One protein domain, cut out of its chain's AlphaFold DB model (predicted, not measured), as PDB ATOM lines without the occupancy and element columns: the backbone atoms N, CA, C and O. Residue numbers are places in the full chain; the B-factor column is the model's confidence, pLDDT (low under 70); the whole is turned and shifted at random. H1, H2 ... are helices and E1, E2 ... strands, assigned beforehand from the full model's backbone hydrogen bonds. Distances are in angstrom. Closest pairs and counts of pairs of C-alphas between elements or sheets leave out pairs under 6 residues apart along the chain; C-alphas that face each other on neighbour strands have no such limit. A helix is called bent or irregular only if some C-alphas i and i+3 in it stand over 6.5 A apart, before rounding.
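AT A GLANCE: This is residues 2 to 63 of the 176 residues of the protein "Putative vegetative cell wall protein gp1" of Amblyomma triste (UniProt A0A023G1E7). A small head, made of the two-stranded hairpin of E1 and E2 and one long loop, residues 31 to 47, sits at one end of a single long helix, H1, which sticks out as an arm over residues 2 to 22. The arm makes most of the length; the head is a compact knot of E1, E2 and the unnamed stretch of residues 31 to 47. The printed part has 62 residues, with H1, E1 and E2 in that order along the chain, and the two strands form one antiparallel sheet, in the order E1 - E2. The class is mixed, helices and strands, and the whole is extended, with a radius of gyration of the C-alphas of 18.3 A and spans of 58 by 24 by 14 A.

IN THESE COORDINATES: Strand E1 is residues 48 to 51, 9.8 A from first to last C-alpha, and begins at C-alpha 48, (-55.870, 3.049, 34.608). Strand E2 is residues 59 to 62, 9.5 A long, and ends at C-alpha 62, (-50.449, 4.147, 34.608). Helix H1 is residues 2 to 30, 43.8 A long, from C-alpha 2 at (-25.780, -10.311, 2.702). H1 is neither bent nor irregular, but only just: C-alphas 14 and 17 are 6.3 A apart.

HOW THE PARTS SIT: E1 and E2 are a hairpin, antiparallel at 146 degrees between their directions. N 48 and O 62 are 2.9 A apart, within hydrogen-bond range, as are N 60 and O 50 at 2.9 A. Residues 33 to 34 make a short antiparallel pairing with residues 59 to 60 of E2. The closest C-alphas of H1 and E2 are those of Cys 30 and Phe 62, 5.1 A apart, while the two centres are 26.2 A apart. In H1, 22 of 25 O i to N i+4 pairs are within hydrogen-bond range.

THE WHOLE: The C-alphas farthest apart are those of Ile 2 and Lys 39, at 59.1 A. Without residues 2 to 22, which stand free, the body spans 27 by 22 by 10 A. The printed part has no cut. The link from H1 to E1 is long, with 17 residues; that from E1 to E2 is short. The mean pLDDT of the printed part is 77.8, and residues 12 to 28 are under 70.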
ATOM      1  N   ILE A   2     -26.145 -11.345   1.698       71.44
ATOM      2  CA  ILE A   2     -25.780 -10.311   2.702       71.44
ATOM      3  C   ILE A   2     -26.736  -9.097   2.724       71.44
ATOM      4  O   ILE A   2     -27.088  -8.609   3.794       71.44
ATOM      5  N   SER A   3     -27.212  -8.650   1.557       73.38
ATOM      6  CA  SER A   3     -28.116  -7.489   1.442       73.38
ATOM      7  C   SER A   3     -29.465  -7.700   2.151       73.38
ATOM      8  O   SER A   3     -29.967  -6.802   2.817       73.38
ATOM      9  N   VAL A   4     -30.015  -8.919   2.108       75.94
ATOM     10  CA  VAL A   4     -31.307  -9.232   2.742       75.94
ATOM     11  C   VAL A   4     -31.196  -9.182   4.270       75.94
ATOM     12  O   VAL A   4     -32.077  -8.642   4.931       75.94
ATOM     13  N   HIS A   5     -30.086  -9.665   4.836       73.31
ATOM     14  CA  HIS A   5     -29.850  -9.605   6.281       73.31
ATOM     15  C   HIS A   5     -29.664  -8.174   6.789       73.31
ATOM     16  O   HIS A   5     -30.186  -7.841   7.849       73.31
ATOM     17  N   LEU A   6     -28.981  -7.314   6.028       74.69
ATOM     18  CA  LEU A   6     -28.824  -5.901   6.378       74.69
ATOM     19  C   LEU A   6     -30.164  -5.158   6.364       74.69
ATOM     20  O   LEU A   6     -30.449  -4.418   7.301       74.69
ATOM     21  N   SER A   7     -31.012  -5.406   5.364       74.94
ATOM     22  CA  SER A   7     -32.350  -4.810   5.295       74.94
ATOM     23  C   SER A   7     -33.233  -5.249   6.464       74.94
ATOM     24  O   SER A   7     -33.880  -4.416   7.093       74.94
ATOM     25  N   VAL A   8     -33.220  -6.542   6.808       77.69
ATOM     26  CA  VAL A   8     -33.981  -7.066   7.953       77.69
ATOM     27  C   VAL A   8     -33.471  -6.473   9.269       77.69
ATOM     28  O   VAL A   8     -34.273  -6.012  10.078       77.69
ATOM     29  N   LEU A   9     -32.150  -6.406   9.469       76.50
ATOM     30  CA  LEU A   9     -31.560  -5.780  10.655       76.50
ATOM     31  C   LEU A   9     -31.924  -4.298  10.752       76.50
ATOM     32  O   LEU A   9     -32.283  -3.834  11.829       76.50
ATOM     33  N   PHE A  10     -31.898  -3.563   9.640       72.19
ATOM     34  CA  PHE A  10     -32.242  -2.145   9.625       72.19
ATOM     35  C   PHE A  10     -33.711  -1.912  10.000       72.19
ATOM     36  O   PHE A  10     -34.000  -1.035  10.812       72.19
ATOM     37  N   VAL A  11     -34.638  -2.729   9.486       73.62
ATOM     38  CA  VAL A  11     -36.074  -2.650   9.818       73.62
ATOM     39  C   VAL A  11     -36.324  -2.966  11.296       73.62
ATOM     40  O   VAL A  11     -37.083  -2.254  11.954       73.62
ATOM     41  N   VAL A  12     -35.661  -3.986  11.847       67.81
ATOM     42  CA  VAL A  12     -35.790  -4.338  13.271       67.81
ATOM     43  C   VAL A  12     -35.213  -3.231  14.160       67.81
ATOM     44  O   VAL A  12     -35.877  -2.787  15.097       67.81
ATOM     45  N   LEU A  13     -34.019  -2.728  13.838       65.06
ATOM     46  CA  LEU A  13     -33.337  -1.687  14.614       65.06
ATOM     47  C   LEU A  13     -34.042  -0.324  14.561       65.06
ATOM     48  O   LEU A  13     -33.915   0.449  15.505       65.06
ATOM     49  N   SER A  14     -34.794  -0.023  13.500       64.25
ATOM     50  CA  SER A  14     -35.526   1.247  13.367       64.25
ATOM     51  C   SER A  14     -36.928   1.228  13.986       64.25
ATOM     52  O   SER A  14     -37.386   2.263  14.467       64.25
ATOM     53  N   ASN A  15     -37.594   0.070  14.067       61.25
ATOM     54  CA  ASN A  15     -38.915  -0.037  14.704       61.25
ATOM     55  C   ASN A  15     -38.851  -0.120  16.239       61.25
ATOM     56  O   ASN A  15     -39.721   0.418  16.929       61.25
ATOM     57  N   PHE A  16     -37.808  -0.744  16.791       60.75
ATOM     58  CA  PHE A  16     -37.620  -0.878  18.241       60.75
ATOM     59  C   PHE A  16     -37.578   0.449  19.030       60.75
ATOM     60  O   PHE A  16     -38.268   0.552  20.050       60.75
ATOM     61  N   PRO A  17     -36.825   1.488  18.610       61.50
ATOM     62  CA  PRO A  17     -36.754   2.735  19.366       61.50
ATOM     63  C   PRO A  17     -38.072   3.521  19.341       61.50
ATOM     64  O   PRO A  17     -38.410   4.159  20.335       61.50
ATOM     65  N   ALA A  18     -38.856   3.440  18.260       61.19
ATOM     66  CA  ALA A  18     -40.140   4.139  18.166       61.19
ATOM     67  C   ALA A  18     -41.157   3.620  19.198       61.19
ATOM     68  O   ALA A  18     -41.828   4.409  19.864       61.19
ATOM     69  N   TRP A  19     -41.214   2.299  19.392       60.44
ATOM     70  CA  TRP A  19     -42.066   1.680  20.409       60.44
ATOM     71  C   TRP A  19     -41.633   2.054  21.831       60.44
ATOM     72  O   TRP A  19     -42.470   2.415  22.658       60.44
ATOM     73  N   ALA A  20     -40.325   2.047  22.107       60.38
ATOM     74  CA  ALA A  20     -39.795   2.427  23.417       60.38
ATOM     75  C   ALA A  20     -40.108   3.892  23.773       60.38
ATOM     76  O   ALA A  20     -40.491   4.192  24.906       60.38
ATOM     77  N   VAL A  21     -40.004   4.809  22.807       60.53
ATOM     78  CA  VAL A  21     -40.322   6.231  23.013       60.53
ATOM     79  C   VAL A  21     -41.827   6.453  23.196       60.53
ATOM     80  O   VAL A  21     -42.226   7.218  24.071       60.53
ATOM     81  N   TYR A  22     -42.676   5.759  22.434       61.00
ATOM     82  CA  TYR A  22     -44.130   5.901  22.550       61.00
ATOM     83  C   TYR A  22     -44.658   5.401  23.904       61.00
ATOM     84  O   TYR A  22     -45.476   6.056  24.552       61.00
ATOM     85  N   VAL A  23     -44.132   4.267  24.372       60.47
ATOM     86  CA  VAL A  23     -44.489   3.689  25.672       60.47
ATOM     87  C   VAL A  23     -44.013   4.570  26.830       60.47
ATOM     88  O   VAL A  23     -44.774   4.826  27.764       60.47
ATOM     89  N   THR A  24     -42.782   5.088  26.756       60.47
ATOM     90  CA  THR A  24     -42.220   5.938  27.817       60.47
ATOM     91  C   THR A  24     -42.886   7.310  27.879       60.47
ATOM     92  O   THR A  24     -43.234   7.743  28.974       60.47
ATOM     93  N   GLN A  25     -43.152   7.968  26.744       59.09
ATOM     94  CA  GLN A  25     -43.865   9.252  26.738       59.09
ATOM     95  C   GLN A  25     -45.298   9.109  27.252       59.09
ATOM     96  O   GLN A  25     -45.720   9.910  28.082       59.09
ATOM     97  N   GLY A  26     -46.023   8.064  26.836       62.31
ATOM     98  CA  GLY A  26     -47.386   7.810  27.310       62.31
ATOM     99  C   GLY A  26     -47.479   7.608  28.828       62.31
ATOM    100  O   GLY A  26     -48.494   7.942  29.433       62.31
ATOM    101  N   GLN A  27     -46.419   7.102  29.465       64.12
ATOM    102  CA  GLN A  27     -46.386   6.929  30.916       64.12
ATOM    103  C   GLN A  27     -46.233   8.251  31.680       64.12
ATOM    104  O   GLN A  27     -46.857   8.395  32.729       64.12
ATOM    105  N   VAL A  28     -45.499   9.233  31.139       68.81
ATOM    106  CA  VAL A  28     -45.355  10.563  31.765       68.81
ATOM    107  C   VAL A  28     -46.705  11.282  31.852       68.81
ATOM    108  O   VAL A  28     -46.973  11.986  32.820       68.81
ATOM    109  N   PHE A  29     -47.588  11.074  30.871       75.56
ATOM    110  CA  PHE A  29     -48.925  11.673  30.877       75.56
ATOM    111  C   PHE A  29     -49.860  11.038  31.905       75.56
ATOM    112  O   PHE A  29     -50.698  11.732  32.468       75.56
ATOM    113  N   CYS A  30     -49.721   9.739  32.162       83.25
ATOM    114  CA  CYS A  30     -50.580   9.040  33.111       83.25
ATOM    115  C   CYS A  30     -50.133   9.189  34.565       83.25
ATOM    116  O   CYS A  30     -50.841   8.710  35.440       83.25
ATOM    117  N   GLU A  31     -48.979   9.792  34.855       84.50
ATOM    118  CA  GLU A  31     -48.400   9.761  36.195       84.50
ATOM    119  C   GLU A  31     -49.160  10.664  37.186       84.50
ATOM    120  O   GLU A  31     -48.878  11.850  37.334       84.50
ATOM    121  N   ALA A  32     -50.125  10.083  37.901       86.44
ATOM    122  CA  ALA A  32     -50.910  10.751  38.939       86.44
ATOM    123  C   ALA A  32     -51.235   9.791  40.093       86.44
ATOM    124  O   ALA A  32     -51.248   8.572  39.919       86.44
ATOM    125  N   LEU A  33     -51.486  10.331  41.287       90.31
ATOM    126  CA  LEU A  33     -52.016   9.551  42.410       90.31
ATOM    127  C   LEU A  33     -53.516   9.321  42.212       90.31
ATOM    128  O   LEU A  33     -54.216  10.216  41.747       90.31
ATOM    129  N   CYS A  34     -53.997   8.139  42.586       89.75
ATOM    130  CA  CYS A  34     -55.415   7.805  42.523       89.75
ATOM    131  C   CYS A  34     -55.833   6.920  43.700       89.75
ATOM    132  O   CYS A  34     -55.039   6.147  44.235       89.75
ATOM    133  N   ASP A  35     -57.095   7.029  44.089       91.38
ATOM    134  CA  ASP A  35     -57.786   6.124  44.992       91.38
ATOM    135  C   ASP A  35     -58.483   5.030  44.161       91.38
ATOM    136  O   ASP A  35     -59.443   5.339  43.444       91.38
ATOM    137  N   PRO A  36     -58.030   3.768  44.240       87.25
ATOM    138  CA  PRO A  36     -58.609   2.653  43.492       87.25
ATOM    139  C   PRO A  36     -60.050   2.317  43.912       87.25
ATOM    140  O   PRO A  36     -60.757   1.668  43.147       87.25
ATOM    141  N   ASN A  37     -60.501   2.774  45.086       86.62
ATOM    142  CA  ASN A  37     -61.877   2.602  45.562       86.62
ATOM    143  C   ASN A  37     -62.762   3.833  45.287       86.62
ATOM    144  O   ASN A  37     -63.965   3.815  45.566       86.62
ATOM    145  N   GLY A  38     -62.183   4.915  44.759       81.94
ATOM    146  CA  GLY A  38     -62.904   6.146  44.472       81.94
ATOM    147  C   GLY A  38     -63.889   5.977  43.312       81.94
ATOM    148  O   GLY A  38     -63.584   5.371  42.290       81.94
ATOM    149  N   LYS A  39     -65.086   6.558  43.438       75.88
ATOM    150  CA  LYS A  39     -66.173   6.437  42.444       75.88
ATOM    151  C   LYS A  39     -66.070   7.428  41.271       75.88
ATOM    152  O   LYS A  39     -67.094   7.884  40.771       75.88
ATOM    153  N   GLY A  40     -64.863   7.796  40.843       76.31
ATOM    154  CA  GLY A  40     -64.663   8.815  39.808       76.31
ATOM    155  C   GLY A  40     -63.415   8.600  38.957       76.31
ATOM    156  O   GLY A  40     -62.472   7.929  39.377       76.31
ATOM    157  N   GLU A  41     -63.412   9.201  37.765       79.00
ATOM    158  CA  GLU A  41     -62.250   9.230  36.875       79.00
ATOM    159  C   GLU A  41     -61.174  10.153  37.460       79.00
ATOM    160  O   GLU A  41     -61.194  11.367  37.288       79.00
ATOM    161  N   GLN A  42     -60.252   9.564  38.220       87.62
ATOM    162  CA  GLN A  42     -59.103  10.273  38.800       87.62
ATOM    163  C   GLN A  42     -57.892  10.273  37.865       87.62
ATOM    164  O   GLN A  42     -56.995  11.103  37.997       87.62
ATOM    165  N   CYS A  43     -57.865   9.333  36.923       88.69
ATOM    166  CA  CYS A  43     -56.832   9.232  35.908       88.69
ATOM    167  C   CYS A  43     -57.289   9.910  34.614       88.69
ATOM    168  O   CYS A  43     -58.475   9.929  34.294       88.69
ATOM    169  N   LEU A  44     -56.326  10.426  33.848       88.00
ATOM    170  CA  LEU A  44     -56.567  10.933  32.498       88.00
ATOM    171  C   LEU A  44     -57.145   9.840  31.589       88.00
ATOM    172  O   LEU A  44     -56.905   8.645  31.785       88.00
ATOM    173  N   THR A  45     -57.881  10.259  30.562       85.25
ATOM    174  CA  THR A  45     -58.483   9.355  29.580       85.25
ATOM    175  C   THR A  45     -57.427   8.437  28.962       85.25
ATOM    176  O   THR A  45     -56.413   8.899  28.443       85.25
ATOM    177  N   GLY A  46     -57.676   7.125  29.014       84.31
ATOM    178  CA  GLY A  46     -56.749   6.098  28.521       84.31
ATOM    179  C   GLY A  46     -55.746   5.576  29.557       84.31
ATOM    180  O   GLY A  46     -55.012   4.638  29.255       84.31
ATOM    181  N   CYS A  47     -55.737   6.119  30.775       88.56
ATOM    182  CA  CYS A  47     -54.938   5.627  31.898       88.56
ATOM    183  C   CYS A  47     -55.806   4.804  32.866       88.56
ATOM    184  O   CYS A  47     -57.005   5.042  32.999       88.56
ATOM    185  N   LEU A  48     -55.197   3.852  33.580       89.06
ATOM    186  CA  LEU A  48     -55.870   3.049  34.608       89.06
ATOM    187  C   LEU A  48     -55.236   3.285  35.979       89.06
ATOM    188  O   LEU A  48     -54.029   3.500  36.071       89.06
ATOM    189  N   CYS A  49     -56.044   3.231  37.038       89.00
ATOM    190  CA  CYS A  49     -55.566   3.324  38.415       89.00
ATOM    191  C   CYS A  49     -55.111   1.948  38.905       89.00
ATOM    192  O   CYS A  49     -55.940   1.054  39.056       89.00
ATOM    193  N   PHE A  50     -53.817   1.777  39.170       88.75
ATOM    194  CA  PHE A  50     -53.269   0.531  39.700       88.75
ATOM    195  C   PHE A  50     -53.076   0.654  41.220       88.75
ATOM    196  O   PHE A  50     -52.320   1.530  41.654       88.75
ATOM    197  N   PRO A  51     -53.728  -0.185  42.047       88.81
ATOM    198  CA  PRO A  51     -53.510  -0.216  43.493       88.81
ATOM    199  C   PRO A  51     -52.108  -0.736  43.832       88.81
ATOM    200  O   PRO A  51     -51.587  -1.632  43.163       88.81
ATOM    201  N   ARG A  52     -51.487  -0.209  44.894       87.94
ATOM    202  CA  ARG A  52     -50.233  -0.770  45.427       87.94
ATOM    203  C   ARG A  52     -50.475  -2.110  46.117       87.94
ATOM    204  O   ARG A  52     -51.503  -2.281  46.770       87.94
ATOM    205  N   LEU A  53     -49.490  -3.011  46.058       87.06
ATOM    206  CA  LEU A  53     -49.526  -4.257  46.836       87.06
ATOM    207  C   LEU A  53     -49.488  -3.977  48.344       87.06
ATOM    208  O   LEU A  53     -50.287  -4.536  49.086       87.06
ATOM    209  N   ASP A  54     -48.610  -3.073  48.788       86.19
ATOM    210  CA  ASP A  54     -48.423  -2.797  50.222       86.19
ATOM    211  C   ASP A  54     -49.586  -2.007  50.840       86.19
ATOM    212  O   ASP A  54     -49.816  -2.046  52.048       86.19
ATOM    213  N   LYS A  55     -50.288  -1.213  50.020       85.00
ATOM    214  CA  LYS A  55     -51.352  -0.297  50.453       85.00
ATOM    215  C   LYS A  55     -52.462  -0.256  49.399       85.00
ATOM    216  O   LYS A  55     -52.445   0.639  48.556       85.00
ATOM    217  N   PRO A  56     -53.455  -1.160  49.462       83.50
ATOM    218  CA  PRO A  56     -54.484  -1.274  48.430       83.50
ATOM    219  C   PRO A  56     -55.419  -0.063  48.355       83.50
ATOM    220  O   PRO A  56     -56.073   0.115  47.341       83.50
ATOM    221  N   ASN A  57     -55.458   0.792  49.384       87.31
ATOM    222  CA  ASN A  57     -56.236   2.039  49.385       87.31
ATOM    223  C   ASN A  57     -55.532   3.198  48.659       87.31
ATOM    224  O   ASN A  57     -56.084   4.288  48.567       87.31
ATOM    225  N   LEU A  58     -54.295   2.999  48.197       88.56
ATOM    226  CA  LEU A  58     -53.543   4.011  47.469       88.56
ATOM    227  C   LEU A  58     -53.032   3.416  46.162       88.56
ATOM    228  O   LEU A  58     -52.305   2.420  46.140       88.56
ATOM    229  N   GLY A  59     -53.396   4.060  45.065       91.56
ATOM    230  CA  GLY A  59     -53.008   3.674  43.726       91.56
ATOM    231  C   GLY A  59     -52.219   4.759  43.015       91.56
ATOM    232  O   GLY A  59     -52.009   5.875  43.503       91.56
ATOM    233  N   LYS A  60     -51.758   4.398  41.825       91.12
ATOM    234  CA  LYS A  60     -51.148   5.329  40.888       91.12
ATOM    235  C   LYS A  60     -51.679   5.048  39.491       91.12
ATOM    236  O   LYS A  60     -51.901   3.896  39.121       91.12
ATOM    237  N   CYS A  61     -51.916   6.106  38.739       89.94
ATOM    238  CA  CYS A  61     -52.359   6.024  37.364       89.94
ATOM    239  C   CYS A  61     -51.186   5.584  36.472       89.94
ATOM    240  O   CYS A  61     -50.074   6.104  36.587       89.94
ATOM    241  N   PHE A  62     -51.428   4.614  35.589       88.06
ATOM    242  CA  PHE A  62     -50.449   4.147  34.608       88.06
ATOM    243  C   PHE A  62     -51.083   3.943  33.236       88.06
ATOM    244  O   PHE A  62     -52.293   3.735  33.097       88.06
ATOM    245  N   ASN A  63     -50.227   3.981  32.218       87.12
ATOM    246  CA  ASN A  63     -50.592   3.625  30.859       87.12
ATOM    247  C   ASN A  63     -50.736   2.092  30.763       87.12
ATOM    248  O   ASN A  63     -49.767   1.387  31.040       87.12
TER     249      ASN A  63